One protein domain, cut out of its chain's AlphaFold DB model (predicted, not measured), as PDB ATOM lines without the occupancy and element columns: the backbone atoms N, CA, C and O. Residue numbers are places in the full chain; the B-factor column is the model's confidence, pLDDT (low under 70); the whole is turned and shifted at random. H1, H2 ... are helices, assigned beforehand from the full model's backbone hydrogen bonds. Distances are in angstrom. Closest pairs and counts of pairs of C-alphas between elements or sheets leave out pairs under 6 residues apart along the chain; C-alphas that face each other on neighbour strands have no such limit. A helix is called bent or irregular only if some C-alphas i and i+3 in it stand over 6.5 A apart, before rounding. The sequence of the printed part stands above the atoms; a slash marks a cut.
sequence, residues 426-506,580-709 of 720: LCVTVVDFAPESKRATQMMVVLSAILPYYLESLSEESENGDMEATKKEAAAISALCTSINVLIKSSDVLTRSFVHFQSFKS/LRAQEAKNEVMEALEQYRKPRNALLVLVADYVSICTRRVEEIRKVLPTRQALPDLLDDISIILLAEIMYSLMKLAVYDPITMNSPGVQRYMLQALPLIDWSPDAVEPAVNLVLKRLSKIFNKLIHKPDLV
ATOM      1  N   LEU A 426       0.504  20.130  31.279       92.81
ATOM      2  CA  LEU A 426      -0.472  20.977  30.589       92.81
ATOM      3  C   LEU A 426      -1.677  21.285  31.484       92.81
ATOM      4  O   LEU A 426      -2.077  22.445  31.564       92.81
ATOM      5  N   CYS A 427      -2.207  20.290  32.203       93.50
ATOM      6  CA  CYS A 427      -3.271  20.507  33.186       93.50
ATOM      7  C   CYS A 427      -2.843  21.519  34.256       93.50
ATOM      8  O   CYS A 427      -3.567  22.482  34.505       93.50
ATOM      9  N   VAL A 428      -1.648  21.349  34.829       93.19
ATOM     10  CA  VAL A 428      -1.085  22.274  35.830       93.19
ATOM     11  C   VAL A 428      -0.934  23.684  35.263       93.19
ATOM     12  O   VAL A 428      -1.362  24.637  35.898       93.19
ATOM     13  N   THR A 429      -0.415  23.819  34.040       93.25
ATOM     14  CA  THR A 429      -0.228  25.121  33.372       93.25
ATOM     15  C   THR A 429      -1.551  25.876  33.199       93.25
ATOM     16  O   THR A 429      -1.614  27.088  33.387       93.25
ATOM     17  N   VAL A 430      -2.634  25.173  32.853       93.38
ATOM     18  CA  VAL A 430      -3.966  25.787  32.714       93.38
ATOM     19  C   VAL A 430      -4.523  26.234  34.065       93.38
ATOM     20  O   VAL A 430      -5.155  27.289  34.144       93.38
ATOM     21  N   VAL A 431      -4.309  25.440  35.118       93.25
ATOM     22  CA  VAL A 431      -4.742  25.789  36.478       93.25
ATOM     23  C   VAL A 431      -3.948  26.982  37.009       93.25
ATOM     24  O   VAL A 431      -4.559  27.891  37.557       93.25
ATOM     25  N   ASP A 432      -2.635  27.026  36.776       92.81
ATOM     26  CA  ASP A 432      -1.757  28.142  37.153       92.81
ATOM     27  C   ASP A 432      -2.170  29.462  36.490       92.81
ATOM     28  O   ASP A 432      -2.190  30.513  37.125       92.81
ATOM     29  N   PHE A 433      -2.602  29.407  35.227       92.25
ATOM     30  CA  PHE A 433      -3.055  30.597  34.510       92.25
ATOM     31  C   PHE A 433      -4.364  31.189  35.063       92.25
ATOM     32  O   PHE A 433      -4.503  32.409  35.150       92.25
ATOM     33  N   ALA A 434      -5.356  30.345  35.376       91.69
ATOM     34  CA  ALA A 434      -6.683  30.800  35.802       91.69
ATOM     35  C   ALA A 434      -7.417  29.745  36.660       91.69
ATOM     36  O   ALA A 434      -8.332  29.079  36.153       91.69
ATOM     37  N   PRO A 435      -7.093  29.615  37.962       90.06
ATOM     38  CA  PRO A 435      -7.567  28.519  38.821       90.06
ATOM     39  C   PRO A 435      -9.085  28.536  39.078       90.06
ATOM     40  O   PRO A 435      -9.691  27.495  39.323       90.06
ATOM     41  N   GLU A 436      -9.734  29.700  38.973       87.69
ATOM     42  CA  GLU A 436     -11.193  29.852  39.124       87.69
ATOM     43  C   GLU A 436     -11.981  29.531  37.843       87.69
ATOM     44  O   GLU A 436     -13.212  29.480  37.859       87.69
ATOM     45  N   SER A 437     -11.298  29.326  36.714       90.12
ATOM     46  CA  SER A 437     -11.969  29.122  35.433       90.12
ATOM     47  C   SER A 437     -12.654  27.753  35.342       90.12
ATOM     48  O   SER A 437     -12.211  26.745  35.908       90.12
ATOM     49  N   LYS A 438     -13.715  27.683  34.527       87.25
ATOM     50  CA  LYS A 438     -14.355  26.406  34.166       87.25
ATOM     51  C   LYS A 438     -13.337  25.427  33.570       87.25
ATOM     52  O   LYS A 438     -13.399  24.235  33.858       87.25
ATOM     53  N   ARG A 439     -12.383  25.934  32.782       89.44
ATOM     54  CA  ARG A 439     -11.360  25.114  32.129       89.44
ATOM     55  C   ARG A 439     -10.352  24.545  33.125       89.44
ATOM     56  O   ARG A 439     -10.076  23.356  33.056       89.44
ATOM     57  N   ALA A 440      -9.888  25.329  34.100       91.38
ATOM     58  CA  ALA A 440      -9.051  24.822  35.191       91.38
ATOM     59  C   ALA A 440      -9.767  23.735  36.003       91.38
ATOM     60  O   ALA A 440      -9.186  22.692  36.285       91.38
ATOM     61  N   THR A 441     -11.061  23.924  36.287       91.06
ATOM     62  CA  THR A 441     -11.874  22.891  36.948       91.06
ATOM     63  C   THR A 441     -11.903  21.593  36.137       91.06
ATOM     64  O   THR A 441     -11.675  20.524  36.693       91.06
ATOM     65  N   GLN A 442     -12.129  21.670  34.820       91.50
ATOM     66  CA  GLN A 442     -12.086  20.497  33.939       91.50
ATOM     67  C   GLN A 442     -10.715  19.805  33.969       91.50
ATOM     68  O   GLN A 442     -10.667  18.582  34.053       91.50
ATOM     69  N   MET A 443      -9.613  20.565  33.954       94.44
ATOM     70  CA  MET A 443      -8.260  20.000  34.037       94.44
ATOM     71  C   MET A 443      -8.005  19.298  35.373       94.44
ATOM     72  O   MET A 443      -7.445  18.209  35.369       94.44
ATOM     73  N   MET A 444      -8.451  19.865  36.500       92.62
ATOM     74  CA  MET A 444      -8.336  19.217  37.816       92.62
ATOM     75  C   MET A 444      -9.132  17.911  37.883       92.62
ATOM     76  O   MET A 444      -8.632  16.918  38.399       92.62
ATOM     77  N   VAL A 445     -10.340  17.899  37.312       90.62
ATOM     78  CA  VAL A 445     -11.197  16.706  37.220       90.62
ATOM     79  C   VAL A 445     -10.555  15.618  36.356       90.62
ATOM     80  O   VAL A 445     -10.566  14.447  36.722       90.62
ATOM     81  N   VAL A 446      -9.976  15.981  35.209       92.44
ATOM     82  CA  VAL A 446      -9.251  15.023  34.363       92.44
ATOM     83  C   VAL A 446      -8.004  14.514  35.076       92.44
ATOM     84  O   VAL A 446      -7.753  13.312  35.066       92.44
ATOM     85  N   LEU A 447      -7.256  15.404  35.730       92.62
ATOM     86  CA  LEU A 447      -6.052  15.060  36.474       92.62
ATOM     87  C   LEU A 447      -6.363  14.064  37.598       92.62
ATOM     88  O   LEU A 447      -5.694  13.040  37.684       92.62
ATOM     89  N   SER A 448      -7.422  14.291  38.385       90.12
ATOM     90  CA  SER A 448      -7.848  13.342  39.423       90.12
ATOM     91  C   SER A 448      -8.304  12.006  38.833       90.12
ATOM     92  O   SER A 448      -8.103  10.963  39.441       90.12
ATOM     93  N   ALA A 449      -8.889  12.017  37.632       89.81
ATOM     94  CA  ALA A 449      -9.368  10.814  36.960       89.81
ATOM     95  C   ALA A 449      -8.228   9.918  36.439       89.81
ATOM     96  O   ALA A 449      -8.330   8.694  36.517       89.81
ATOM     97  N   ILE A 450      -7.160  10.508  35.890       91.69
ATOM     98  CA  ILE A 450      -6.032   9.761  35.303       91.69
ATOM     99  C   ILE A 450      -4.954   9.398  36.329       91.69
ATOM    100  O   ILE A 450      -4.225   8.431  36.117       91.69
ATOM    101  N   LEU A 451      -4.857  10.147  37.433       90.56
ATOM    102  CA  LEU A 451      -3.797  10.002  38.430       90.56
ATOM    103  C   LEU A 451      -3.672   8.582  39.021       90.56
ATOM    104  O   LEU A 451      -2.543   8.090  39.072       90.56
ATOM    105  N   PRO A 452      -4.761   7.887  39.415       88.88
ATOM    106  CA  PRO A 452      -4.650   6.534  39.962       88.88
ATOM    107  C   PRO A 452      -4.007   5.552  38.980       88.88
ATOM    108  O   PRO A 452      -3.135   4.781  39.365       88.88
ATOM    109  N   TYR A 453      -4.385   5.632  37.703       91.25
ATOM    110  CA  TYR A 453      -3.888   4.737  36.654       91.25
ATOM    111  C   TYR A 453      -2.462   5.077  36.222       91.25
ATOM    112  O   TYR A 453      -1.682   4.184  35.905       91.25
ATOM    113  N   TYR A 454      -2.092   6.360  36.251       90.62
ATOM    114  CA  TYR A 454      -0.707   6.773  36.045       90.62
ATOM    115  C   TYR A 454       0.207   6.183  37.124       90.62
ATOM    116  O   TYR A 454       1.224   5.576  36.801       90.62
ATOM    117  N   LEU A 455      -0.182   6.274  38.396       86.69
ATOM    118  CA  LEU A 455       0.603   5.705  39.493       86.69
ATOM    119  C   LEU A 455       0.631   4.168  39.455       86.69
ATOM    120  O   LEU A 455       1.684   3.586  39.697       86.69
ATOM    121  N   GLU A 456      -0.483   3.519  39.097       87.38
ATOM    122  CA  GLU A 456      -0.545   2.064  38.885       87.38
ATOM    123  C   GLU A 456       0.440   1.626  37.787       87.38
ATOM    124  O   GLU A 456       1.265   0.745  38.022       87.38
ATOM    125  N   SER A 457       0.463   2.311  36.638       86.50
ATOM    126  CA  SER A 457       1.387   1.990  35.539       86.50
ATOM    127  C   SER A 457       2.865   2.110  35.926       86.50
ATOM    128  O   SER A 457       3.668   1.243  35.591       86.50
ATOM    129  N   LEU A 458       3.223   3.150  36.689       83.38
ATOM    130  CA  LEU A 458       4.586   3.337  37.184       83.38
ATOM    131  C   LEU A 458       4.966   2.233  38.179       83.38
ATOM    132  O   LEU A 458       6.121   1.805  38.227       83.38
ATOM    133  N   SER A 459       3.990   1.764  38.962       82.25
ATOM    134  CA  SER A 459       4.208   0.703  39.937       82.25
ATOM    135  C   SER A 459       4.433  -0.663  39.290       82.25
ATOM    136  O   SER A 459       5.359  -1.365  39.697       82.25
ATOM    137  N   GLU A 460       3.674  -1.002  38.241       82.94
ATOM    138  CA  GLU A 460       3.812  -2.260  37.493       82.94
ATOM    139  C   GLU A 460       5.203  -2.399  36.851       82.94
ATOM    140  O   GLU A 460       5.798  -3.478  36.855       82.94
ATOM    141  N   GLU A 461       5.768  -1.303  36.332       74.12
ATOM    142  CA  GLU A 461       7.119  -1.310  35.755       74.12
ATOM    143  C   GLU A 461       8.202  -1.605  36.807       74.12
ATOM    144  O   GLU A 461       9.177  -2.307  36.524       74.12
ATOM    145  N   SER A 462       8.011  -1.103  38.028       70.19
ATOM    146  CA  SER A 462       8.947  -1.201  39.154       70.19
ATOM    147  C   SER A 462       8.857  -2.535  39.907       70.19
ATOM    148  O   SER A 462       9.871  -3.057  40.378       70.19
ATOM    149  N   GLU A 463       7.670  -3.148  39.968       68.31
ATOM    150  CA  GLU A 463       7.443  -4.452  40.616       68.31
ATOM    151  C   GLU A 463       8.211  -5.611  39.962       68.31
ATOM    152  O   GLU A 463       8.462  -6.632  40.605       68.31
ATOM    153  N   ASN A 464       8.695  -5.426  38.731       63.31
ATOM    154  CA  ASN A 464       9.586  -6.373  38.054       63.31
ATOM    155  C   ASN A 464      10.979  -6.503  38.713       63.31
ATOM    156  O   ASN A 464      11.789  -7.323  38.277       63.31
ATOM    157  N   GLY A 465      11.270  -5.727  39.767       63.28
ATOM    158  CA  GLY A 465      12.472  -5.860  40.596       63.28
ATOM    159  C   GLY A 465      13.724  -5.185  40.027       63.28
ATOM    160  O   GLY A 465      14.824  -5.409  40.537       63.28
ATOM    161  N   ASP A 466      13.580  -4.365  38.985       76.12
ATOM    162  CA  ASP A 466      14.680  -3.590  38.414       76.12
ATOM    163  C   ASP A 466      14.889  -2.284  39.199       76.12
ATOM    164  O   ASP A 466      14.042  -1.392  39.212       76.12
ATOM    165  N   MET A 467      16.061  -2.146  39.824       78.69
ATOM    166  CA  MET A 467      16.442  -0.944  40.569       78.69
ATOM    167  C   MET A 467      16.423   0.318  39.692       78.69
ATOM    168  O   MET A 467      16.210   1.416  40.206       78.69
ATOM    169  N   GLU A 468      16.654   0.193  38.383       79.81
ATOM    170  CA  GLU A 468      16.579   1.331  37.469       79.81
ATOM    171  C   GLU A 468      15.128   1.760  37.210       79.81
ATOM    172  O   GLU A 468      14.849   2.959  37.158       79.81
ATOM    173  N   ALA A 469      14.188   0.814  37.142       80.44
ATOM    174  CA  ALA A 469      12.758   1.106  37.050       80.44
ATOM    175  C   ALA A 469      12.247   1.794  38.325       80.44
ATOM    176  O   ALA A 469      11.594   2.831  38.240       80.44
ATOM    177  N   THR A 470      12.648   1.321  39.511       80.75
ATOM    178  CA  THR A 470      12.283   1.971  40.784       80.75
ATOM    179  C   THR A 470      12.860   3.388  40.907       80.75
ATOM    180  O   THR A 470      12.218   4.280  41.461       80.75
ATOM    181  N   LYS A 471      14.056   3.652  40.361       83.50
ATOM    182  CA  LYS A 471      14.604   5.022  40.293       83.50
ATOM    183  C   LYS A 471      13.816   5.918  39.340       83.50
ATOM    184  O   LYS A 471      13.623   7.091  39.656       83.50
ATOM    185  N   LYS A 472      13.382   5.394  38.190       83.19
ATOM    186  CA  LYS A 472      12.528   6.133  37.247       83.19
ATOM    187  C   LYS A 472      11.172   6.454  37.867       83.19
ATOM    188  O   LYS A 472      10.753   7.606  37.802       83.19
ATOM    189  N   GLU A 473      10.554   5.489  38.546       85.94
ATOM    190  CA  GLU A 473       9.325   5.687  39.321       85.94
ATOM    191  C   GLU A 473       9.516   6.782  40.385       85.94
ATOM    192  O   GLU A 473       8.736   7.729  40.452       85.94
ATOM    193  N   ALA A 474      10.601   6.723  41.165       85.12
ATOM    194  CA  ALA A 474      10.914   7.741  42.168       85.12
ATOM    195  C   ALA A 474      11.093   9.146  41.557       85.12
ATOM    196  O   ALA A 474      10.617  10.136  42.119       85.12
ATOM    197  N   ALA A 475      11.747   9.248  40.396       86.88
ATOM    198  CA  ALA A 475      11.908  10.511  39.678       86.88
ATOM    199  C   ALA A 475      10.566  11.054  39.154       86.88
ATOM    200  O   ALA A 475      10.296  12.248  39.304       86.88
ATOM    201  N   ALA A 476       9.709  10.187  38.607       86.94
ATOM    202  CA  ALA A 476       8.372  10.545  38.138       86.94
ATOM    203  C   ALA A 476       7.482  11.037  39.291       86.94
ATOM    204  O   ALA A 476       6.880  12.107  39.194       86.94
ATOM    205  N   ILE A 477       7.482  10.338  40.433       87.81
ATOM    206  CA  ILE A 477       6.757  10.763  41.642       87.81
ATOM    207  C   ILE A 477       7.293  12.103  42.162       87.81
ATOM    208  O   ILE A 477       6.510  12.973  42.537       87.81
ATOM    209  N   SER A 478       8.612  12.327  42.144       88.69
ATOM    210  CA  SER A 478       9.198  13.614  42.544       88.69
ATOM    211  C   SER A 478       8.786  14.764  41.609       88.69
ATOM    212  O   SER A 478       8.538  15.884  42.071       88.69
ATOM    213  N   ALA A 479       8.702  14.512  40.300       89.38
ATOM    214  CA  ALA A 479       8.237  15.491  39.319       89.38
ATOM    215  C   ALA A 479       6.735  15.785  39.473       89.38
ATOM    216  O   ALA A 479       6.318  16.949  39.427       89.38
ATOM    217  N   LEU A 480       5.929  14.751  39.728       90.38
ATOM    218  CA  LEU A 480       4.510  14.874  40.048       90.38
ATOM    219  C   LEU A 480       4.304  15.680  41.337       90.38
ATOM    220  O   LEU A 480       3.500  16.608  41.345       90.38
ATOM    221  N   CYS A 481       5.077  15.398  42.388       91.00
ATOM    222  CA  CYS A 481       5.048  16.143  43.645       91.00
ATOM    223  C   CYS A 481       5.319  17.633  43.422       91.00
ATOM    224  O   CYS A 481       4.553  18.487  43.871       91.00
ATOM    225  N   THR A 482       6.349  17.959  42.639       91.75
ATOM    226  CA  THR A 482       6.642  19.352  42.272       91.75
ATOM    227  C   THR A 482       5.461  19.989  41.535       91.75
ATOM    228  O   THR A 482       5.057  21.105  41.854       91.75
ATOM    229  N   SER A 483       4.864  19.265  40.586       92.31
ATOM    230  CA  SER A 483       3.749  19.746  39.765       92.31
ATOM    231  C   SER A 483       2.478  20.010  40.582       92.31
ATOM    232  O   SER A 483       1.833  21.040  40.397       92.31
ATOM    233  N   ILE A 484       2.137  19.118  41.520       93.38
ATOM    234  CA  ILE A 484       0.971  19.266  42.403       93.38
ATOM    235  C   ILE A 484       1.176  20.407  43.406       93.38
ATOM    236  O   ILE A 484       0.271  21.218  43.580       93.38
ATOM    237  N   ASN A 485       2.360  20.542  44.015       93.44
ATOM    238  CA  ASN A 485       2.641  21.666  44.917       93.44
ATOM    239  C   ASN A 485       2.584  23.016  44.180       93.44
ATOM    240  O   ASN A 485       2.036  23.981  44.707       93.44
ATOM    241  N   VAL A 486       3.090  23.098  42.941       93.06
ATOM    242  CA  VAL A 486       2.939  24.306  42.107       93.06
ATOM    243  C   VAL A 486       1.463  24.607  41.841       93.06
ATOM    244  O   VAL A 486       1.042  25.738  42.057       93.06
ATOM    245  N   LEU A 487       0.669  23.598  41.464       94.75
ATOM    246  CA  LEU A 487      -0.772  23.734  41.221       94.75
ATOM    247  C   LEU A 487      -1.533  24.241  42.459       94.75
ATOM    248  O   LEU A 487      -2.429  25.080  42.347       94.75
ATOM    249  N   ILE A 488      -1.196  23.741  43.651       94.62
ATOM    250  CA  ILE A 488      -1.823  24.183  44.904       94.62
ATOM    251  C   ILE A 488      -1.445  25.638  45.195       94.62
ATOM    252  O   ILE A 488      -2.322  26.454  45.476       94.62
ATOM    253  N   LYS A 489      -0.157  25.984  45.081       93.31
ATOM    254  CA  LYS A 489       0.339  27.346  45.322       93.31
ATOM    255  C   LYS A 489      -0.249  28.372  44.363       93.31
ATOM    256  O   LYS A 489      -0.555  29.481  44.784       93.31
ATOM    257  N   SER A 490      -0.442  28.000  43.102       90.56
ATOM    258  CA  SER A 490      -1.076  28.859  42.099       90.56
ATOM    259  C   SER A 490      -2.586  29.016  42.300       90.56
ATOM    260  O   SER A 490      -3.220  29.834  41.641       90.56
ATOM    261  N   SER A 491      -3.185  28.227  43.197       92.19
ATOM    262  CA  SER A 491      -4.615  28.247  43.509       92.19
ATOM    263  C   SER A 491      -4.951  29.107  44.736       92.19
ATOM    264  O   SER A 491      -6.040  28.975  45.297       92.19
ATOM    265  N   ASP A 492      -4.061  30.016  45.146       90.88
ATOM    266  CA  ASP A 492      -4.244  30.932  46.282       90.88
ATOM    267  C   ASP A 492      -5.546  31.750  46.189       90.88
ATOM    268  O   ASP A 492      -6.230  31.970  47.189       90.88
ATOM    269  N   VAL A 493      -5.963  32.125  44.976       88.88
ATOM    270  CA  VAL A 493      -7.226  32.825  44.698       88.88
ATOM    271  C   VAL A 493      -8.439  32.063  45.257       88.88
ATOM    272  O   VAL A 493      -9.413  32.679  45.704       88.88
ATOM    273  N   LEU A 494      -8.375  30.728  45.326       89.12
ATOM    274  CA  LEU A 494      -9.455  29.881  45.839       89.12
ATOM    275  C   LEU A 494      -9.660  29.996  47.363       89.12
ATOM    276  O   LEU A 494     -10.713  29.592  47.860       89.12
ATOM    277  N   THR A 495      -8.731  30.601  48.108       89.50
ATOM    278  CA  THR A 495      -8.878  30.872  49.558       89.50
ATOM    279  C   THR A 495      -9.922  31.958  49.855       89.50
ATOM    280  O   THR A 495     -10.489  32.025  50.952       89.50
ATOM    281  N   ARG A 496     -10.223  32.813  48.863       86.94
ATOM    282  CA  ARG A 496     -11.146  33.948  48.997       86.94
ATOM    283  C   ARG A 496     -12.536  33.482  49.409       86.94
ATOM    284  O   ARG A 496     -13.063  32.521  48.859       86.94
ATOM    285  N   SER A 497     -13.159  34.222  50.329       80.94
ATOM    286  CA  SER A 497     -14.538  33.963  50.765       80.94
ATOM    287  C   SER A 497     -15.569  34.218  49.659       80.94
ATOM    288  O   SER A 497     -15.353  35.052  48.778       80.94
ATOM    289  N   PHE A 498     -16.742  33.582  49.760       79.81
ATOM    290  CA  PHE A 498     -17.833  33.748  48.791       79.81
ATOM    291  C   PHE A 498     -18.259  35.212  48.580       79.81
ATOM    292  O   PHE A 498     -18.472  35.636  47.449       79.81
ATOM    293  N   VAL A 499     -18.314  36.014  49.650       73.12
ATOM    294  CA  VAL A 499     -18.680  37.443  49.568       73.12
ATOM    295  C   VAL A 499     -17.655  38.228  48.745       73.12
ATOM    296  O   VAL A 499     -18.010  39.076  47.928       73.12
ATOM    297  N   HIS A 500     -16.373  37.914  48.927       69.38
ATOM    298  CA  HIS A 500     -15.291  38.536  48.176       69.38
ATOM    299  C   HIS A 500     -15.311  38.096  46.705       69.38
ATOM    300  O   HIS A 500     -15.211  38.935  45.814       69.38
ATOM    301  N   PHE A 501     -15.527  36.805  46.441       75.31
ATOM    302  CA  PHE A 501     -15.713  36.273  45.088       75.31
ATOM    303  C   PHE A 501     -16.861  36.973  44.341       75.31
ATOM    304  O   PHE A 501     -16.683  37.424  43.211       75.31
ATOM    305  N   GLN A 502     -18.016  37.145  44.992       70.44
ATOM    306  CA  GLN A 502     -19.183  37.788  44.385       70.44
ATOM    307  C   GLN A 502     -18.926  39.266  44.043       70.44
ATOM    308  O   GLN A 502     -19.334  39.736  42.979       70.44
ATOM    309  N   SER A 503     -18.212  39.989  44.914       66.00
ATOM    310  CA  SER A 503     -17.806  41.378  44.664       66.00
ATOM    311  C   SER A 503     -16.900  41.483  43.433       66.00
ATOM    312  O   SER A 503     -17.196  42.256  42.520       66.00
ATOM    313  N   PHE A 504     -15.863  40.643  43.344       61.34
ATOM    314  CA  PHE A 504     -14.946  40.615  42.198       61.34
ATOM    315  C   PHE A 504     -15.653  40.266  40.889       61.34
ATOM    316  O   PHE A 504     -15.497  40.992  39.908       61.34
ATOM    317  N   LYS A 505     -16.501  39.231  40.891       67.06
ATOM    318  CA  LYS A 505     -17.279  38.838  39.709       67.06
ATOM    319  C   LYS A 505     -18.190  39.969  39.216       67.06
ATOM    320  O   LYS A 505     -18.284  40.240  38.025       67.06
ATOM    321  N   SER A 506     -18.815  40.703  40.137       60.62
ATOM    322  CA  SER A 506     -19.655  41.851  39.774       60.62
ATOM    323  C   SER A 506     -18.866  43.014  39.146       60.62
ATOM    324  O   SER A 506     -19.420  43.772  38.346       60.62
ATOM    325  N   LEU A 580     -41.078  35.100  37.971       52.34
ATOM    326  CA  LEU A 580     -40.028  34.841  36.979       52.34
ATOM    327  C   LEU A 580     -38.731  35.573  37.333       52.34
ATOM    328  O   LEU A 580     -37.704  34.922  37.433       52.34
ATOM    329  N   ARG A 581     -38.775  36.873  37.658       65.25
ATOM    330  CA  ARG A 581     -37.576  37.613  38.102       65.25
ATOM    331  C   ARG A 581     -36.978  37.075  39.400       65.25
ATOM    332  O   ARG A 581     -35.765  37.022  39.544       65.25
ATOM    333  N   ALA A 582     -37.816  36.690  40.364       65.44
ATOM    334  CA  ALA A 582     -37.341  36.077  41.603       65.44
ATOM    335  C   ALA A 582     -36.721  34.695  41.347       65.44
ATOM    336  O   ALA A 582     -35.765  34.328  42.025       65.44
ATOM    337  N   GLN A 583     -37.249  33.947  40.376       63.16
ATOM    338  CA  GLN A 583     -36.690  32.672  39.938       63.16
ATOM    339  C   GLN A 583     -35.361  32.872  39.201       63.16
ATOM    340  O   GLN A 583     -34.409  32.172  39.506       63.16
ATOM    341  N   GLU A 584     -35.270  33.852  38.302       66.50
ATOM    342  CA  GLU A 584     -34.031  34.253  37.624       66.50
ATOM    343  C   GLU A 584     -32.960  34.659  38.643       66.50
ATOM    344  O   GLU A 584     -31.885  34.074  38.657       66.50
ATOM    345  N   ALA A 585     -33.280  35.553  39.586       70.12
ATOM    346  CA  ALA A 585     -32.348  35.971  40.636       70.12
ATOM    347  C   ALA A 585     -31.925  34.808  41.551       70.12
ATOM    348  O   ALA A 585     -30.774  34.726  41.980       70.12
ATOM    349  N   LYS A 586     -32.844  33.881  41.857       72.38
ATOM    350  CA  LYS A 586     -32.515  32.661  42.603       72.38
ATOM    351  C   LYS A 586     -31.566  31.768  41.800       72.38
ATOM    352  O   LYS A 586     -30.607  31.261  42.375       72.38
ATOM    353  N   ASN A 587     -31.813  31.595  40.503       73.50
ATOM    354  CA  ASN A 587     -30.964  30.807  39.614       73.50
ATOM    355  C   ASN A 587     -29.562  31.423  39.493       73.50
ATOM    356  O   ASN A 587     -28.583  30.699  39.612       73.50
ATOM    357  N   GLU A 588     -29.452  32.749  39.376       77.50
ATOM    358  CA  GLU A 588     -28.167  33.465  39.341       77.50
ATOM    359  C   GLU A 588     -27.340  33.247  40.619       77.50
ATOM    360  O   GLU A 588     -26.132  33.016  40.560       77.50
ATOM    361  N   VAL A 589     -27.978  33.290  41.797       76.75
ATOM    362  CA  VAL A 589     -27.296  33.027  43.077       76.75
ATOM    363  C   VAL A 589     -26.846  31.569  43.170       76.75
ATOM    364  O   VAL A 589     -25.729  31.307  43.620       76.75
ATOM    365  N   MET A 590     -27.686  30.625  42.738       77.00
ATOM    366  CA  MET A 590     -27.336  29.201  42.704       77.00
ATOM    367  C   MET A 590     -26.157  28.935  41.766       77.00
ATOM    368  O   MET A 590     -25.210  28.258  42.162       77.00
ATOM    369  N   GLU A 591     -26.163  29.535  40.577       77.75
ATOM    370  CA  GLU A 591     -25.074  29.429  39.609       77.75
ATOM    371  C   GLU A 591     -23.776  30.040  40.157       77.75
ATOM    372  O   GLU A 591     -22.705  29.447  40.044       77.75
ATOM    373  N   ALA A 592     -23.847  31.199  40.818       80.81
ATOM    374  CA  ALA A 592     -22.681  31.821  41.443       80.81
ATOM    375  C   ALA A 592     -22.093  30.960  42.574       80.81
ATOM    376  O   ALA A 592     -20.872  30.828  42.675       80.81
ATOM    377  N   LEU A 593     -22.943  30.354  43.410       83.69
ATOM    378  CA  LEU A 593     -22.513  29.400  44.436       83.69
ATOM    379  C   LEU A 593     -21.838  28.181  43.810       83.69
ATOM    380  O   LEU A 593     -20.836  27.688  44.320       83.69
ATOM    381  N   GLU A 594     -22.354  27.702  42.690       81.81
ATOM    382  CA  GLU A 594     -21.800  26.550  42.000       81.81
ATOM    383  C   GLU A 594     -20.453  26.842  41.339       81.81
ATOM    384  O   GLU A 594     -19.508  26.072  41.518       81.81
ATOM    385  N   GLN A 595     -20.321  27.987  40.671       83.00
ATOM    386  CA  GLN A 595     -19.046  28.465  40.135       83.00
ATOM    387  C   GLN A 595     -18.002  28.683  41.239       83.00
ATOM    388  O   GLN A 595     -16.816  28.462  41.013       83.00
ATOM    389  N   TYR A 596     -18.431  29.051  42.450       87.25
ATOM    390  CA  TYR A 596     -17.547  29.137  43.611       87.25
ATOM    391  C   TYR A 596     -17.138  27.753  44.149       87.25
ATOM    392  O   TYR A 596     -15.970  27.535  44.478       87.25
ATOM    393  N   ARG A 597     -18.079  26.802  44.247       87.56
ATOM    394  CA  ARG A 597     -17.835  25.463  44.815       87.56
ATOM    395  C   ARG A 597     -16.994  24.577  43.900       87.56
ATOM    396  O   ARG A 597     -16.066  23.938  44.386       87.56
ATOM    397  N   LYS A 598     -17.306  24.533  42.602       88.19
ATOM    398  CA  LYS A 598     -16.716  23.600  41.625       88.19
ATOM    399  C   LYS A 598     -15.175  23.562  41.621       88.19
ATOM    400  O   LYS A 598     -14.648  22.467  41.817       88.19
ATOM    401  N   PRO A 599     -14.443  24.685  41.474       90.75
ATOM    402  CA  PRO A 599     -12.979  24.656  41.437       90.75
ATOM    403  C   PRO A 599     -12.367  24.205  42.770       90.75
ATOM    404  O   PRO A 599     -11.470  23.368  42.785       90.75
ATOM    405  N   ARG A 600     -12.905  24.685  43.902       92.56
ATOM    406  CA  ARG A 600     -12.444  24.309  45.253       92.56
ATOM    407  C   ARG A 600     -12.669  22.825  45.526       92.56
ATOM    408  O   ARG A 600     -11.793  22.142  46.038       92.56
ATOM    409  N   ASN A 601     -13.843  22.326  45.152       90.75
ATOM    410  CA  ASN A 601     -14.201  20.925  45.289       90.75
ATOM    411  C   ASN A 601     -13.285  20.029  44.445       90.75
ATOM    412  O   ASN A 601     -12.756  19.053  44.965       90.75
ATOM    413  N   ALA A 602     -13.061  20.379  43.174       90.94
ATOM    414  CA  ALA A 602     -12.189  19.621  42.279       90.94
ATOM    415  C   ALA A 602     -10.740  19.562  42.791       90.94
ATOM    416  O   ALA A 602     -10.144  18.487  42.782       90.94
ATOM    417  N   LEU A 603     -10.204  20.678  43.301       94.12
ATOM    418  CA  LEU A 603      -8.866  20.714  43.893       94.12
ATOM    419  C   LEU A 603      -8.753  19.799  45.121       94.12
ATOM    420  O   LEU A 603      -7.809  19.023  45.224       94.12
ATOM    421  N   LEU A 604      -9.722  19.859  46.041       93.12
ATOM    422  CA  LEU A 604      -9.704  19.032  47.250       93.12
ATOM    423  C   LEU A 604      -9.828  17.534  46.940       93.12
ATOM    424  O   LEU A 604      -9.163  16.734  47.593       93.12
ATOM    425  N   VAL A 605     -10.636  17.153  45.940       91.38
ATOM    426  CA  VAL A 605     -10.705  15.759  45.461       91.38
ATOM    427  C   VAL A 605      -9.355  15.324  44.895       91.38
ATOM    428  O   VAL A 605      -8.818  14.315  45.337       91.38
ATOM    429  N   LEU A 606      -8.783  16.110  43.975       92.12
ATOM    430  CA  LEU A 606      -7.487  15.819  43.362       92.12
ATOM    431  C   LEU A 606      -6.395  15.596  44.415       92.12
ATOM    432  O   LEU A 606      -5.639  14.631  44.330       92.12
ATOM    433  N   VAL A 607      -6.311  16.483  45.405       93.06
ATOM    434  CA  VAL A 607      -5.283  16.401  46.448       93.06
ATOM    435  C   VAL A 607      -5.525  15.225  47.388       93.06
ATOM    436  O   VAL A 607      -4.566  14.559  47.767       93.06
ATOM    437  N   ALA A 608      -6.775  14.928  47.746       91.00
ATOM    438  CA  ALA A 608      -7.083  13.762  48.570       91.00
ATOM    439  C   ALA A 608      -6.709  12.447  47.870       91.00
ATOM    440  O   ALA A 608      -6.085  11.579  48.484       91.00
ATOM    441  N   ASP A 609      -7.015  12.331  46.577       87.81
ATOM    442  CA  ASP A 609      -6.637  11.174  45.764       87.81
ATOM    443  C   ASP A 609      -5.105  11.078  45.643       87.81
ATOM    444  O   ASP A 609      -4.526  10.018  45.872       87.81
ATOM    445  N   TYR A 610      -4.418  12.198  45.391       90.94
ATOM    446  CA  TYR A 610      -2.953  12.253  45.337       90.94
ATOM    447  C   TYR A 610      -2.293  11.807  46.646       90.94
ATOM    448  O   TYR A 610      -1.451  10.911  46.627       90.94
ATOM    449  N   VAL A 611      -2.671  12.393  47.786       90.69
ATOM    450  CA  VAL A 611      -2.064  12.067  49.086       90.69
ATOM    451  C   VAL A 611      -2.353  10.615  49.462       90.69
ATOM    452  O   VAL A 611      -1.443   9.891  49.855       90.69
ATOM    453  N   SER A 612      -3.595  10.151  49.306       87.88
ATOM    454  CA  SER A 612      -3.967   8.785  49.697       87.88
ATOM    455  C   SER A 612      -3.223   7.706  48.905       87.88
ATOM    456  O   SER A 612      -2.792   6.709  49.491       87.88
ATOM    457  N   ILE A 613      -3.024   7.908  47.600       84.81
ATOM    458  CA  ILE A 613      -2.344   6.937  46.737       84.81
ATOM    459  C   ILE A 613      -0.820   7.043  46.897       84.81
ATOM    460  O   ILE A 613      -0.146   6.028  47.103       84.81
ATOM    461  N   CYS A 614      -0.266   8.259  46.845       86.31
ATOM    462  CA  CYS A 614       1.180   8.467  46.865       86.31
ATOM    463  C   CYS A 614       1.812   8.175  48.229       86.31
ATOM    464  O   CYS A 614       2.914   7.635  48.246       86.31
ATOM    465  N   THR A 615       1.157   8.471  49.362       87.06
ATOM    466  CA  THR A 615       1.738   8.212  50.698       87.06
ATOM    467  C   THR A 615       2.072   6.736  50.872       87.06
ATOM    468  O   THR A 615       3.212   6.392  51.187       87.06
ATOM    469  N   ARG A 616       1.116   5.852  50.557       82.19
ATOM    470  CA  ARG A 616       1.322   4.400  50.629       82.19
ATOM    471  C   ARG A 616       2.483   3.954  49.739       82.19
ATOM    472  O   ARG A 616       3.330   3.176  50.169       82.19
ATOM    473  N   ARG A 617       2.547   4.468  48.507       83.31
ATOM    474  CA  ARG A 617       3.559   4.047  47.533       83.31
ATOM    475  C   ARG A 617       4.958   4.580  47.853       83.31
ATOM    476  O   ARG A 617       5.937   3.849  47.742       83.31
ATOM    477  N   VAL A 618       5.072   5.825  48.306       84.19
ATOM    478  CA  VAL A 618       6.351   6.420  48.722       84.19
ATOM    479  C   VAL A 618       6.945   5.668  49.915       84.19
ATOM    480  O   VAL A 618       8.156   5.455  49.949       84.19
ATOM    481  N   GLU A 619       6.126   5.210  50.866       82.12
ATOM    482  CA  GLU A 619       6.593   4.363  51.972       82.12
ATOM    483  C   GLU A 619       7.160   3.014  51.503       82.12
ATOM    484  O   GLU A 619       8.134   2.523  52.078       82.12
ATOM    485  N   GLU A 620       6.581   2.411  50.463       81.00
ATOM    486  CA  GLU A 620       7.095   1.182  49.848       81.00
ATOM    487  C   GLU A 620       8.436   1.432  49.150       81.00
ATOM    488  O   GLU A 620       9.414   0.732  49.417       81.00
ATOM    489  N   ILE A 621       8.521   2.485  48.334       80.44
ATOM    490  CA  ILE A 621       9.733   2.841  47.587       80.44
ATOM    491  C   ILE A 621      10.883   3.223  48.535       80.44
ATOM    492  O   ILE A 621      12.026   2.806  48.327       80.44
ATOM    493  N   ARG A 622      10.597   3.954  49.624       81.12
ATOM    494  CA  ARG A 622      11.587   4.330  50.655       81.12
ATOM    495  C   ARG A 622      12.253   3.116  51.316       81.12
ATOM    496  O   ARG A 622      13.390   3.238  51.764       81.12
ATOM    497  N   LYS A 623      11.588   1.953  51.374       79.88
ATOM    498  CA  LYS A 623      12.176   0.709  51.917       79.88
ATOM    499  C   LYS A 623      13.201   0.078  50.972       79.88
ATOM    500  O   LYS A 623      14.063  -0.665  51.433       79.88
ATOM    501  N   VAL A 624      13.091   0.349  49.673       77.50
ATOM    502  CA  VAL A 624      13.909  -0.267  48.618       77.50
ATOM    503  C   VAL A 624      15.065   0.644  48.197       77.50
ATOM    504  O   VAL A 624      16.154   0.152  47.892       77.50
ATOM    505  N   LEU A 625      14.871   1.970  48.196       74.50
ATOM    506  CA  LEU A 625      15.904   2.909  47.759       74.50
ATOM    507  C   LEU A 625      17.041   3.098  48.789       74.50
ATOM    508  O   LEU A 625      16.801   3.139  49.998       74.50
ATOM    509  N   PRO A 626      18.296   3.301  48.336       68.06
ATOM    510  CA  PRO A 626      19.400   3.669  49.217       68.06
ATOM    511  C   PRO A 626      19.155   5.028  49.888       68.06
ATOM    512  O   PRO A 626      18.737   5.982  49.235       68.06
ATOM    513  N   THR A 627      19.558   5.176  51.154       60.00
ATOM    514  CA  THR A 627      19.346   6.372  52.007       60.00
ATOM    515  C   THR A 627      19.869   7.701  51.420       60.00
ATOM    516  O   THR A 627      19.560   8.769  51.936       60.00
ATOM    517  N   ARG A 628      20.681   7.662  50.353       54.06
ATOM    518  CA  ARG A 628      21.220   8.840  49.643       54.06
ATOM    519  C   ARG A 628      20.253   9.477  48.636       54.06
ATOM    520  O   ARG A 628      20.543  10.569  48.163       54.06
ATOM    521  N   GLN A 629      19.153   8.814  48.291       62.41
ATOM    522  CA  GLN A 629      18.144   9.299  47.346       62.41
ATOM    523  C   GLN A 629      16.822   9.500  48.098       62.41
ATOM    524  O   GLN A 629      15.917   8.673  48.033       62.41
ATOM    525  N   ALA A 630      16.749  10.571  48.890       64.25
ATOM    526  CA  ALA A 630      15.552  10.902  49.654       64.25
ATOM    527  C   ALA A 630      14.454  11.427  48.716       64.25
ATOM    528  O   ALA A 630      14.663  12.405  47.999       64.25
ATOM    529  N   LEU A 631      13.293  10.771  48.730       70.19
ATOM    530  CA  LEU A 631      12.079  11.284  48.097       70.19
ATOM    531  C   LEU A 631      11.568  12.497  48.889       70.19
ATOM    532  O   LEU A 631      11.481  12.384  50.118       70.19
ATOM    533  N   PRO A 632      11.222  13.612  48.215       72.25
ATOM    534  CA  PRO A 632      10.686  14.792  48.881       72.25
ATOM    535  C   PRO A 632       9.370  14.471  49.587       72.25
ATOM    536  O   PRO A 632       8.668  13.522  49.222       72.25
ATOM    537  N   ASP A 633       9.034  15.276  50.590       81.19
ATOM    538  CA  ASP A 633       7.714  15.213  51.206       81.19
ATOM    539  C   ASP A 633       6.643  15.570  50.174       81.19
ATOM    540  O   ASP A 633       6.862  16.378  49.268       81.19
ATOM    541  N   LEU A 634       5.495  14.896  50.261       85.38
ATOM    542  CA  LEU A 634       4.465  14.959  49.221       85.38
ATOM    543  C   LEU A 634       3.825  16.342  49.106       85.38
ATOM    544  O   LEU A 634       3.412  16.726  48.009       85.38
ATOM    545  N   LEU A 635       3.735  17.061  50.225       89.25
ATOM    546  CA  LEU A 635       3.209  18.414  50.330       89.25
ATOM    547  C   LEU A 635       4.164  19.250  51.179       89.25
ATOM    548  O   LEU A 635       4.614  18.786  52.223       89.25
ATOM    549  N   ASP A 636       4.445  20.474  50.740       89.94
ATOM    550  CA  ASP A 636       5.199  21.437  51.542       89.94
ATOM    551  C   ASP A 636       4.298  22.289  52.449       89.94
ATOM    552  O   ASP A 636       3.084  22.374  52.248       89.94
ATOM    553  N   ASP A 637       4.905  22.953  53.438       90.00
ATOM    554  CA  ASP A 637       4.196  23.739  54.457       90.00
ATOM    555  C   ASP A 637       3.226  24.762  53.846       90.00
ATOM    556  O   ASP A 637       2.091  24.913  54.300       90.00
ATOM    557  N   ILE A 638       3.644  25.439  52.770       91.12
ATOM    558  CA  ILE A 638       2.826  26.445  52.076       91.12
ATOM    559  C   ILE A 638       1.583  25.791  51.466       91.12
ATOM    560  O   ILE A 638       0.477  26.314  51.606       91.12
ATOM    561  N   SER A 639       1.750  24.648  50.801       92.50
ATOM    562  CA  SER A 639       0.641  23.925  50.180       92.50
ATOM    563  C   SER A 639      -0.340  23.405  51.232       92.50
ATOM    564  O   SER A 639      -1.551  23.524  51.046       92.50
ATOM    565  N   ILE A 640       0.161  22.906  52.366       91.75
ATOM    566  CA  ILE A 640      -0.662  22.457  53.498       91.75
ATOM    567  C   ILE A 640      -1.504  23.614  54.063       91.75
ATOM    568  O   ILE A 640      -2.717  23.462  54.251       91.75
ATOM    569  N   ILE A 641      -0.896  24.785  54.285       92.38
ATOM    570  CA  ILE A 641      -1.593  25.981  54.787       92.38
ATOM    571  C   ILE A 641      -2.693  26.420  53.809       92.38
ATOM    572  O   ILE A 641      -3.841  26.609  54.218       92.38
ATOM    573  N   LEU A 642      -2.383  26.514  52.512       92.94
ATOM    574  CA  LEU A 642      -3.350  26.930  51.488       92.94
ATOM    575  C   LEU A 642      -4.543  25.971  51.387       92.94
ATOM    576  O   LEU A 642      -5.688  26.415  51.291       92.94
ATOM    577  N   LEU A 643      -4.312  24.657  51.453       93.50
ATOM    578  CA  LEU A 643      -5.392  23.667  51.432       93.50
ATOM    579  C   LEU A 643      -6.333  23.817  52.629       93.50
ATOM    580  O   LEU A 643      -7.557  23.768  52.465       93.50
ATOM    581  N   ALA A 644      -5.782  24.055  53.819       91.50
ATOM    582  CA  ALA A 644      -6.568  24.308  55.018       91.50
ATOM    583  C   ALA A 644      -7.413  25.590  54.896       91.50
ATOM    584  O   ALA A 644      -8.582  25.596  55.289       91.50
ATOM    585  N   GLU A 645      -6.872  26.658  54.301       92.62
ATOM    586  CA  GLU A 645      -7.601  27.907  54.047       92.62
ATOM    587  C   GLU A 645      -8.719  27.743  53.008       92.62
ATOM    588  O   GLU A 645      -9.841  28.225  53.215       92.62
ATOM    589  N   ILE A 646      -8.462  27.017  51.916       92.19
ATOM    590  CA  ILE A 646      -9.469  26.688  50.897       92.19
ATOM    591  C   ILE A 646     -10.596  25.864  51.523       92.19
ATOM    592  O   ILE A 646     -11.776  26.194  51.345       92.19
ATOM    593  N   MET A 647     -10.252  24.843  52.309       90.12
ATOM    594  CA  MET A 647     -11.217  24.022  53.034       90.12
ATOM    595  C   MET A 647     -12.045  24.865  54.011       90.12
ATOM    596  O   MET A 647     -13.278  24.794  54.038       90.12
ATOM    597  N   TYR A 648     -11.388  25.746  54.764       89.69
ATOM    598  CA  TYR A 648     -12.043  26.692  55.658       89.69
ATOM    599  C   TYR A 648     -13.004  27.637  54.913       89.69
ATOM    600  O   TYR A 648     -14.097  27.924  55.416       89.69
ATOM    601  N   SER A 649     -12.661  28.078  53.696       89.19
ATOM    602  CA  SER A 649     -13.533  28.907  52.852       89.19
ATOM    603  C   SER A 649     -14.841  28.192  52.469       89.19
ATOM    604  O   SER A 649     -15.908  28.814  52.497       89.19
ATOM    605  N   LEU A 650     -14.794  26.881  52.191       87.38
ATOM    606  CA  LEU A 650     -15.981  26.061  51.918       87.38
ATOM    607  C   LEU A 650     -16.781  25.805  53.198       87.38
ATOM    608  O   LEU A 650     -17.993  26.002  53.230       87.38
ATOM    609  N   MET A 651     -16.110  25.475  54.299       84.94
ATOM    610  CA  MET A 651     -16.740  25.293  55.612       84.94
ATOM    611  C   MET A 651     -17.411  26.565  56.156       84.94
ATOM    612  O   MET A 651     -18.331  26.505  56.982       84.94
ATOM    613  N   LYS A 652     -16.975  27.754  55.721       83.12
ATOM    614  CA  LYS A 652     -17.689  29.006  56.002       83.12
ATOM    615  C   LYS A 652     -19.089  29.002  55.393       83.12
ATOM    616  O   LYS A 652     -20.037  29.378  56.086       83.12
ATOM    617  N   LEU A 653     -19.197  28.538  54.151       81.62
ATOM    618  CA  LEU A 653     -20.435  28.451  53.381       81.62
ATOM    619  C   LEU A 653     -21.334  27.297  53.852       81.62
ATOM    620  O   LEU A 653     -22.550  27.450  53.935       81.62
ATOM    621  N   ALA A 654     -20.727  26.187  54.264       76.25
ATOM    622  CA  ALA A 654     -21.404  24.934  54.587       76.25
ATOM    623  C   ALA A 654     -22.407  24.999  55.764       76.25
ATOM    624  O   ALA A 654     -23.294  24.162  55.875       76.25
ATOM    625  N   VAL A 655     -22.316  26.025  56.623       68.56
ATOM    626  CA  VAL A 655     -23.300  26.293  57.698       68.56
ATOM    627  C   VAL A 655     -24.655  26.751  57.148       68.56
ATOM    628  O   VAL A 655     -25.680  26.563  57.797       68.56
ATOM    629  N   TYR A 656     -24.648  27.395  55.983       72.75
ATOM    630  CA  TYR A 656     -25.824  28.008  55.364       72.75
ATOM    631  C   TYR A 656     -26.266  27.272  54.095       72.75
ATOM    632  O   TYR A 656     -27.387  27.476  53.639       72.75
ATOM    633  N   ASP A 657     -25.397  26.421  53.549       73.62
ATOM    634  CA  ASP A 657     -25.631  25.635  52.345       73.62
ATOM    635  C   ASP A 657     -25.274  24.153  52.582       73.62
ATOM    636  O   ASP A 657     -24.091  23.793  52.560       73.62
ATOM    637  N   PRO A 658     -26.270  23.274  52.792       72.31
ATOM    638  CA  PRO A 658     -26.022  21.856  53.054       72.31
ATOM    639  C   PRO A 658     -25.373  21.138  51.860       72.31
ATOM    640  O   PRO A 658     -24.661  20.155  52.059       72.31
ATOM    641  N   ILE A 659     -25.547  21.654  50.635       77.00
ATOM    642  CA  ILE A 659     -24.928  21.099  49.421       77.00
ATOM    643  C   ILE A 659     -23.399  21.191  49.518       77.00
ATOM    644  O   ILE A 659     -22.698  20.259  49.134       77.00
ATOM    645  N   THR A 660     -22.865  22.270  50.105       80.81
ATOM    646  CA  THR A 660     -21.418  22.414  50.323       80.81
ATOM    647  C   THR A 660     -20.869  21.356  51.288       80.81
ATOM    648  O   THR A 660     -19.795  20.815  51.030       80.81
ATOM    649  N   MET A 661     -21.583  21.013  52.370       77.50
ATOM    650  CA  MET A 661     -21.158  19.925  53.275       77.50
ATOM    651  C   MET A 661     -21.185  18.557  52.586       77.50
ATOM    652  O   MET A 661     -20.352  17.706  52.888       77.50
ATOM    653  N   ASN A 662     -22.129  18.347  51.665       79.25
ATOM    654  CA  ASN A 662     -22.223  17.111  50.892       79.25
ATOM    655  C   ASN A 662     -21.260  17.067  49.692       79.25
ATOM    656  O   ASN A 662     -21.299  16.127  48.903       79.25
ATOM    657  N   SER A 663     -20.409  18.082  49.519       83.62
ATOM    658  CA  SER A 663     -19.467  18.095  48.406       83.62
ATOM    659  C   SER A 663     -18.366  17.037  48.609       83.62
ATOM    660  O   SER A 663     -17.799  16.926  49.702       83.62
ATOM    661  N   PRO A 664     -18.037  16.250  47.570       82.69
ATOM    662  CA  PRO A 664     -17.116  15.120  47.692       82.69
ATOM    663  C   PRO A 664     -15.695  15.550  48.071       82.69
ATOM    664  O   PRO A 664     -15.011  14.825  48.783       82.69
ATOM    665  N   GLY A 665     -15.256  16.741  47.663       85.75
ATOM    666  CA  GLY A 665     -13.952  17.297  48.017       85.75
ATOM    667  C   GLY A 665     -13.828  17.585  49.507       85.75
ATOM    668  O   GLY A 665     -12.829  17.214  50.110       85.75
ATOM    669  N   VAL A 666     -14.864  18.157  50.131       87.25
ATOM    670  CA  VAL A 666     -14.907  18.368  51.591       87.25
ATOM    671  C   VAL A 666     -14.853  17.024  52.320       87.25
ATOM    672  O   VAL A 666     -14.072  16.864  53.258       87.25
ATOM    673  N   GLN A 667     -15.648  16.044  51.882       88.06
ATOM    674  CA  GLN A 667     -15.697  14.719  52.507       88.06
ATOM    675  C   GLN A 667     -14.372  13.964  52.374       88.06
ATOM    676  O   GLN A 667     -13.833  13.497  53.376       88.06
ATOM    677  N   ARG A 668     -13.812  13.875  51.161       87.44
ATOM    678  CA  ARG A 668     -12.541  13.185  50.906       87.44
ATOM    679  C   ARG A 668     -11.372  13.876  51.589       87.44
ATOM    680  O   ARG A 668     -10.560  13.195  52.205       87.44
ATOM    681  N   TYR A 669     -11.314  15.207  51.576       89.94
ATOM    682  CA  TYR A 669     -10.265  15.919  52.301       89.94
ATOM    683  C   TYR A 669     -10.304  15.593  53.799       89.94
ATOM    684  O   TYR A 669      -9.277  15.251  54.371       89.94
ATOM    685  N   MET A 670     -11.485  15.613  54.427       87.19
ATOM    686  CA  MET A 670     -11.621  15.302  55.857       87.19
ATOM    687  C   MET A 670     -11.323  13.838  56.197       87.19
ATOM    688  O   MET A 670     -10.743  13.566  57.245       87.19
ATOM    689  N   LEU A 671     -11.751  12.897  55.352       88.38
ATOM    690  CA  LEU A 671     -11.670  11.462  55.644       88.38
ATOM    691  C   LEU A 671     -10.365  10.811  55.176       88.38
ATOM    692  O   LEU A 671      -9.954   9.814  55.762       88.38
ATOM    693  N   GLN A 672      -9.741  11.335  54.121       87.69
ATOM    694  CA  GLN A 672      -8.598  10.709  53.450       87.69
ATOM    695  C   GLN A 672      -7.338  11.571  53.536       87.69
ATOM    696  O   GLN A 672      -6.295  11.060  53.925       87.69
ATOM    697  N   ALA A 673      -7.413  12.869  53.218       87.75
ATOM    698  CA  ALA A 673      -6.223  13.727  53.197       87.75
ATOM    699  C   ALA A 673      -5.783  14.153  54.608       87.75
ATOM    700  O   ALA A 673      -4.636  13.944  54.989       87.75
ATOM    701  N   LEU A 674      -6.704  14.712  55.401       88.12
ATOM    702  CA  LEU A 674      -6.436  15.277  56.729       88.12
ATOM    703  C   LEU A 674      -5.699  14.305  57.677       88.12
ATOM    704  O   LEU A 674      -4.771  14.764  58.342       88.12
ATOM    705  N   PRO A 675      -6.043  12.997  57.740       88.62
ATOM    706  CA  PRO A 675      -5.346  12.040  58.606       88.62
ATOM    707  C   PRO A 675      -3.943  11.648  58.124       88.62
ATOM    708  O   PRO A 675      -3.173  11.110  58.913       88.62
ATOM    709  N   LEU A 676      -3.642  11.846  56.837       86.62
ATOM    710  CA  LEU A 676      -2.387  11.425  56.205       86.62
ATOM    711  C   LEU A 676      -1.362  12.558  56.074       86.62
ATOM    712  O   LEU A 676      -0.190  12.282  55.832       86.62
ATOM    713  N   ILE A 677      -1.789  13.817  56.195       86.50
ATOM    714  CA  ILE A 677      -0.892  14.977  56.186       86.50
ATOM    715  C   ILE A 677      -0.076  14.993  57.484       86.50
ATOM    716  O   ILE A 677      -0.620  14.796  58.572       86.50
ATOM    717  N   ASP A 678       1.229  15.248  57.365       83.44
ATOM    718  CA  ASP A 678       2.088  15.470  58.524       83.44
ATOM    719  C   ASP A 678       1.889  16.893  59.060       83.44
ATOM    720  O   ASP A 678       2.200  17.883  58.398       83.44
ATOM    721  N   TRP A 679       1.348  16.980  60.271       83.88
ATOM    722  CA  TRP A 679       1.085  18.234  60.978       83.88
ATOM    723  C   TRP A 679       2.104  18.514  62.087       83.88
ATOM    724  O   TRP A 679       1.887  19.406  62.903       83.88
ATOM    725  N   SER A 680       3.182  17.729  62.153       80.38
ATOM    726  CA  SER A 680       4.263  17.920  63.121       80.38
ATOM    727  C   SER A 680       5.062  19.223  62.961       80.38
ATOM    728  O   SER A 680       5.539  19.707  63.989       80.38
ATOM    729  N   PRO A 681       5.225  19.825  61.761       84.06
ATOM    730  CA  PRO A 681       5.950  21.087  61.644       84.06
ATOM    731  C   PRO A 681       5.205  22.255  62.311       84.06
ATOM    732  O   PRO A 681       4.037  22.513  62.015       84.06
ATOM    733  N   ASP A 682       5.911  23.043  63.129       80.00
ATOM    734  CA  ASP A 682       5.346  24.211  63.835       80.00
ATOM    735  C   ASP A 682       4.681  25.226  62.879       80.00
ATOM    736  O   ASP A 682       3.726  25.916  63.236       80.00
ATOM    737  N   ALA A 683       5.159  25.308  61.632       81.31
ATOM    738  CA  ALA A 683       4.636  26.221  60.618       81.31
ATOM    739  C   ALA A 683       3.190  25.902  60.184       81.31
ATOM    740  O   ALA A 683       2.461  26.817  59.798       81.31
ATOM    741  N   VAL A 684       2.757  24.634  60.254       86.25
ATOM    742  CA  VAL A 684       1.425  24.193  59.792       86.25
ATOM    743  C   VAL A 684       0.407  24.034  60.928       86.25
ATOM    744  O   VAL A 684      -0.796  23.943  60.669       86.25
ATOM    745  N   GLU A 685       0.844  24.076  62.190       85.69
ATOM    746  CA  GLU A 685      -0.028  23.974  63.370       85.69
ATOM    747  C   GLU A 685      -1.207  24.982  63.359       85.69
ATOM    748  O   GLU A 685      -2.354  24.584  63.627       85.69
ATOM    749  N   PRO A 686      -1.019  26.270  62.990       87.06
ATOM    750  CA  PRO A 686      -2.125  27.227  62.924       87.06
ATOM    751  C   PRO A 686      -3.207  26.825  61.910       87.06
ATOM    752  O   PRO A 686      -4.396  27.075  62.137       87.06
ATOM    753  N   ALA A 687      -2.813  26.170  60.815       86.00
ATOM    754  CA  ALA A 687      -3.704  25.766  59.733       86.00
ATOM    755  C   ALA A 687      -4.645  24.623  60.155       86.00
ATOM    756  O   ALA A 687      -5.849  24.683  59.887       86.00
ATOM    757  N   VAL A 688      -4.152  23.628  60.904       84.69
ATOM    758  CA  VAL A 688      -5.008  22.578  61.502       84.69
ATOM    759  C   VAL A 688      -5.999  23.183  62.473       84.69
ATOM    760  O   VAL A 688      -7.199  22.904  62.420       84.69
ATOM    761  N   ASN A 689      -5.497  24.040  63.365       86.81
ATOM    762  CA  ASN A 689      -6.306  24.681  64.385       86.81
ATOM    763  C   ASN A 689      -7.432  25.516  63.761       86.81
ATOM    764  O   ASN A 689      -8.552  25.510  64.275       86.81
ATOM    765  N   LEU A 690      -7.183  26.174  62.625       87.75
ATOM    766  CA  LEU A 690      -8.199  26.899  61.858       87.75
ATOM    767  C   LEU A 690      -9.355  25.984  61.416       87.75
ATOM    768  O   LEU A 690     -10.530  26.314  61.635       87.75
ATOM    769  N   VAL A 691      -9.037  24.827  60.829       84.81
ATOM    770  CA  VAL A 691     -10.030  23.852  60.345       84.81
ATOM    771  C   VAL A 691     -10.788  23.215  61.515       84.81
ATOM    772  O   VAL A 691     -12.023  23.196  61.509       84.81
ATOM    773  N   LEU A 692     -10.085  22.770  62.563       85.50
ATOM    774  CA  LEU A 692     -10.687  22.124  63.737       85.50
ATOM    775  C   LEU A 692     -11.575  23.079  64.548       85.50
ATOM    776  O   LEU A 692     -12.707  22.725  64.896       85.50
ATOM    777  N   LYS A 693     -11.128  24.322  64.794       87.19
ATOM    778  CA  LYS A 693     -11.954  25.352  65.453       87.19
ATOM    779  C   LYS A 693     -13.230  25.612  64.658       87.19
ATOM    780  O   LYS A 693     -14.303  25.786  65.242       87.19
ATOM    781  N   ARG A 694     -13.151  25.627  63.321       85.25
ATOM    782  CA  ARG A 694     -14.337  25.803  62.477       85.25
ATOM    783  C   ARG A 694     -15.268  24.600  62.553       85.25
ATOM    784  O   ARG A 694     -16.462  24.822  62.729       85.25
ATOM    785  N   LEU A 695     -14.749  23.375  62.471       83.75
ATOM    786  CA  LEU A 695     -15.518  22.134  62.643       83.75
ATOM    787  C   LEU A 695     -16.317  22.167  63.951       83.75
ATOM    788  O   LEU A 695     -17.531  21.975  63.932       83.75
ATOM    789  N   SER A 696     -15.662  22.513  65.063       83.69
ATOM    790  CA  SER A 696     -16.304  22.660  66.376       83.69
ATOM    791  C   SER A 696     -17.450  23.685  66.351       83.69
ATOM    792  O   SER A 696     -18.571  23.389  66.767       83.69
ATOM    793  N   LYS A 697     -17.229  24.867  65.753       82.56
ATOM    794  CA  LYS A 697     -18.283  25.885  65.577       82.56
ATOM    795  C   LYS A 697     -19.451  25.386  64.712       82.56
ATOM    796  O   LYS A 697     -20.593  25.753  64.986       82.56
ATOM    797  N   ILE A 698     -19.195  24.583  63.675       78.88
ATOM    798  CA  ILE A 698     -20.246  23.988  62.832       78.88
ATOM    799  C   ILE A 698     -21.068  22.984  63.641       78.88
ATOM    800  O   ILE A 698     -22.292  23.100  63.655       78.88
ATOM    801  N   PHE A 699     -20.422  22.062  64.361       79.12
ATOM    802  CA  PHE A 699     -21.118  21.093  65.211       79.12
ATOM    803  C   PHE A 699     -21.986  21.777  66.265       79.12
ATOM    804  O   PHE A 699     -23.166  21.457  66.368       79.12
ATOM    805  N   ASN A 700     -21.460  22.786  66.964       78.75
ATOM    806  CA  ASN A 700     -22.240  23.551  67.941       78.75
ATOM    807  C   ASN A 700     -23.471  24.210  67.297       78.75
ATOM    808  O   ASN A 700     -24.571  24.154  67.842       78.75
ATOM    809  N   LYS A 701     -23.332  24.783  66.094       73.44
ATOM    810  CA  LYS A 701     -24.468  25.378  65.371       73.44
ATOM    811  C   LYS A 701     -25.493  24.346  64.894       73.44
ATOM    812  O   LYS A 701     -26.681  24.650  64.942       73.44
ATOM    813  N   LEU A 702     -25.061  23.161  64.460       68.75
ATOM    814  CA  LEU A 702     -25.954  22.064  64.065       68.75
ATOM    815  C   LEU A 702     -26.715  21.494  65.270       68.75
ATOM    816  O   LEU A 702     -27.908  21.228  65.170       68.75
ATOM    817  N   ILE A 703     -26.056  21.388  66.428       68.44
ATOM    818  CA  ILE A 703     -26.675  20.958  67.691       68.44
ATOM    819  C   ILE A 703     -27.751  21.960  68.144       68.44
ATOM    820  O   ILE A 703     -28.818  21.556  68.601       68.44
ATOM    821  N   HIS A 704     -27.507  23.265  67.987       62.53
ATOM    822  CA  HIS A 704     -28.441  24.318  68.407       62.53
ATOM    823  C   HIS A 704     -29.517  24.689  67.365       62.53
ATOM    824  O   HIS A 704     -30.407  25.482  67.677       62.53
ATOM    825  N   LYS A 705     -29.474  24.133  66.144       59.25
ATOM    826  CA  LYS A 705     -30.483  24.333  65.085       59.25
ATOM    827  C   LYS A 705     -30.815  23.009  64.372       59.25
ATOM    828  O   LYS A 705     -30.306  22.768  63.276       59.25
ATOM    829  N   PRO A 706     -31.693  22.168  64.953       53.62
ATOM    830  CA  PRO A 706     -32.019  20.848  64.407       53.62
ATOM    831  C   PRO A 706     -32.710  20.885  63.031       53.62
ATOM    832  O   PRO A 706     -32.632  19.905  62.300       53.62
ATOM    833  N   ASP A 707     -33.304  22.015  62.628       52.72
ATOM    834  CA  ASP A 707     -33.972  22.182  61.323       52.72
ATOM    835  C   ASP A 707     -33.013  22.131  60.111       52.72
ATOM    836  O   ASP A 707     -33.456  21.977  58.975       52.72
ATOM    837  N   LEU A 708     -31.698  22.271  60.334       48.34
ATOM    838  CA  LEU A 708     -30.653  22.182  59.299       48.34
ATOM    839  C   LEU A 708     -30.117  20.752  59.108       48.34
ATOM    840  O   LEU A 708     -29.370  20.495  58.163       48.34
ATOM    841  N   VAL A 709     -30.484  19.820  59.992       47.47
ATOM    842  CA  VAL A 709     -30.117  18.406  59.902       47.47
ATOM    843  C   VAL A 709     -31.238  17.692  59.155       47.47
ATOM    844  O   VAL A 709     -32.334  17.514  59.683       47.47
TER     845      VAL A 709
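AT A GLANCE: This is residues 426 to 506 and 580 to 709 of the 720 residues of the protein "Predicted protein" of Nematostella vectensis (UniProt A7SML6). One long helix, H6, bent but nearly straight, runs through an elongated body of helices; H2 and H3 pack on one side of it, with H1 on H2 and H3, while H7 and H9 pack on another side and H10 covers H7. H2b, H3, H6b, H7 and H9 make an up-and-down bundle, each running against the one before it in the chain, and residues 580 to 588 of H6 stick out at one end. The printed part has 211 residues, with ten named helices, H1 to H10 in order, and no named strand, an all-helix domain. It is compact, with a radius of gyration of the C-alphas of 19.1 A and spans of 66 by 35 by 27 A.

HOW THE PARTS SIT: H2, residues 438 to 463, was assigned as one helix by its hydrogen bonds but is bent, with C-alphas 449 and 452 7.0 A apart; its arms are H2a, residues 438 to 449, and H2b, residues 452 to 463. H1, residues 426 to 433, forms a hairpin with H2a, the closest C-alphas, Val 431 and Ala 440, being 4.6 A apart. H2b and H3, residues 467 to 489, form another, at a shallow tilt of 23 degrees, opposite ways, closest at C-alphas 462 and 470, 4.9 A. H6, residues 580 to 624, also one helix by its hydrogen bonds, is bent, with C-alphas 596 and 599 6.8 A apart, into H6a, residues 580 to 596, and H6b, residues 599 to 624. H5, residues 498 to 506, touches H6a, closest at C-alphas 498 and 596, 6.9 A. H6b touches H2a at C-alphas 448 and 606, 4.7 A, and H3 at C-alphas 470 and 621, 7.3 A. H9, residues 664 to 673, touches H6b at a shallow tilt of 24 degrees, C-alphas 605 and 665 being 4.4 A apart. H7, residues 637 to 654, touches H4, residues 492 to 495, at C-alphas 646 and 495, 4.4 A. H8, residues 658 to 661, touches H7 only at the corner, at C-alphas 660 and 654, 5.0 A. H10, residues 685 to 704, touches H7, C-alphas 687 and 641 being 5.4 A apart. Every O i to N i+4 pair is within hydrogen-bond range in H1, H2a, H2b, H3, H5, H6a, H9 and H10, against 19 of 22 in H6b and 13 of 14 in H7; H4 and H8 are too short for one.

IN THESE COORDINATES: H1 begins at C-alpha 426 (-0.472, 20.977, 30.589). H3 measures 32.9 A, H6b 37.4 A, H7 25.6 A and H10 28.9 A, ending at C-alpha 704 (-28.441, 24.318, 68.407).

THE WHOLE: Residues 507 to 579 are not printed, and C-alphas 506 and 580 are 21.7 A apart across the cut. The links H6 to H7 and H9 to H10 are long. Of the printed part, 27 residues are under 70 in pLDDT, among them 580 to 584 and 702 to 709.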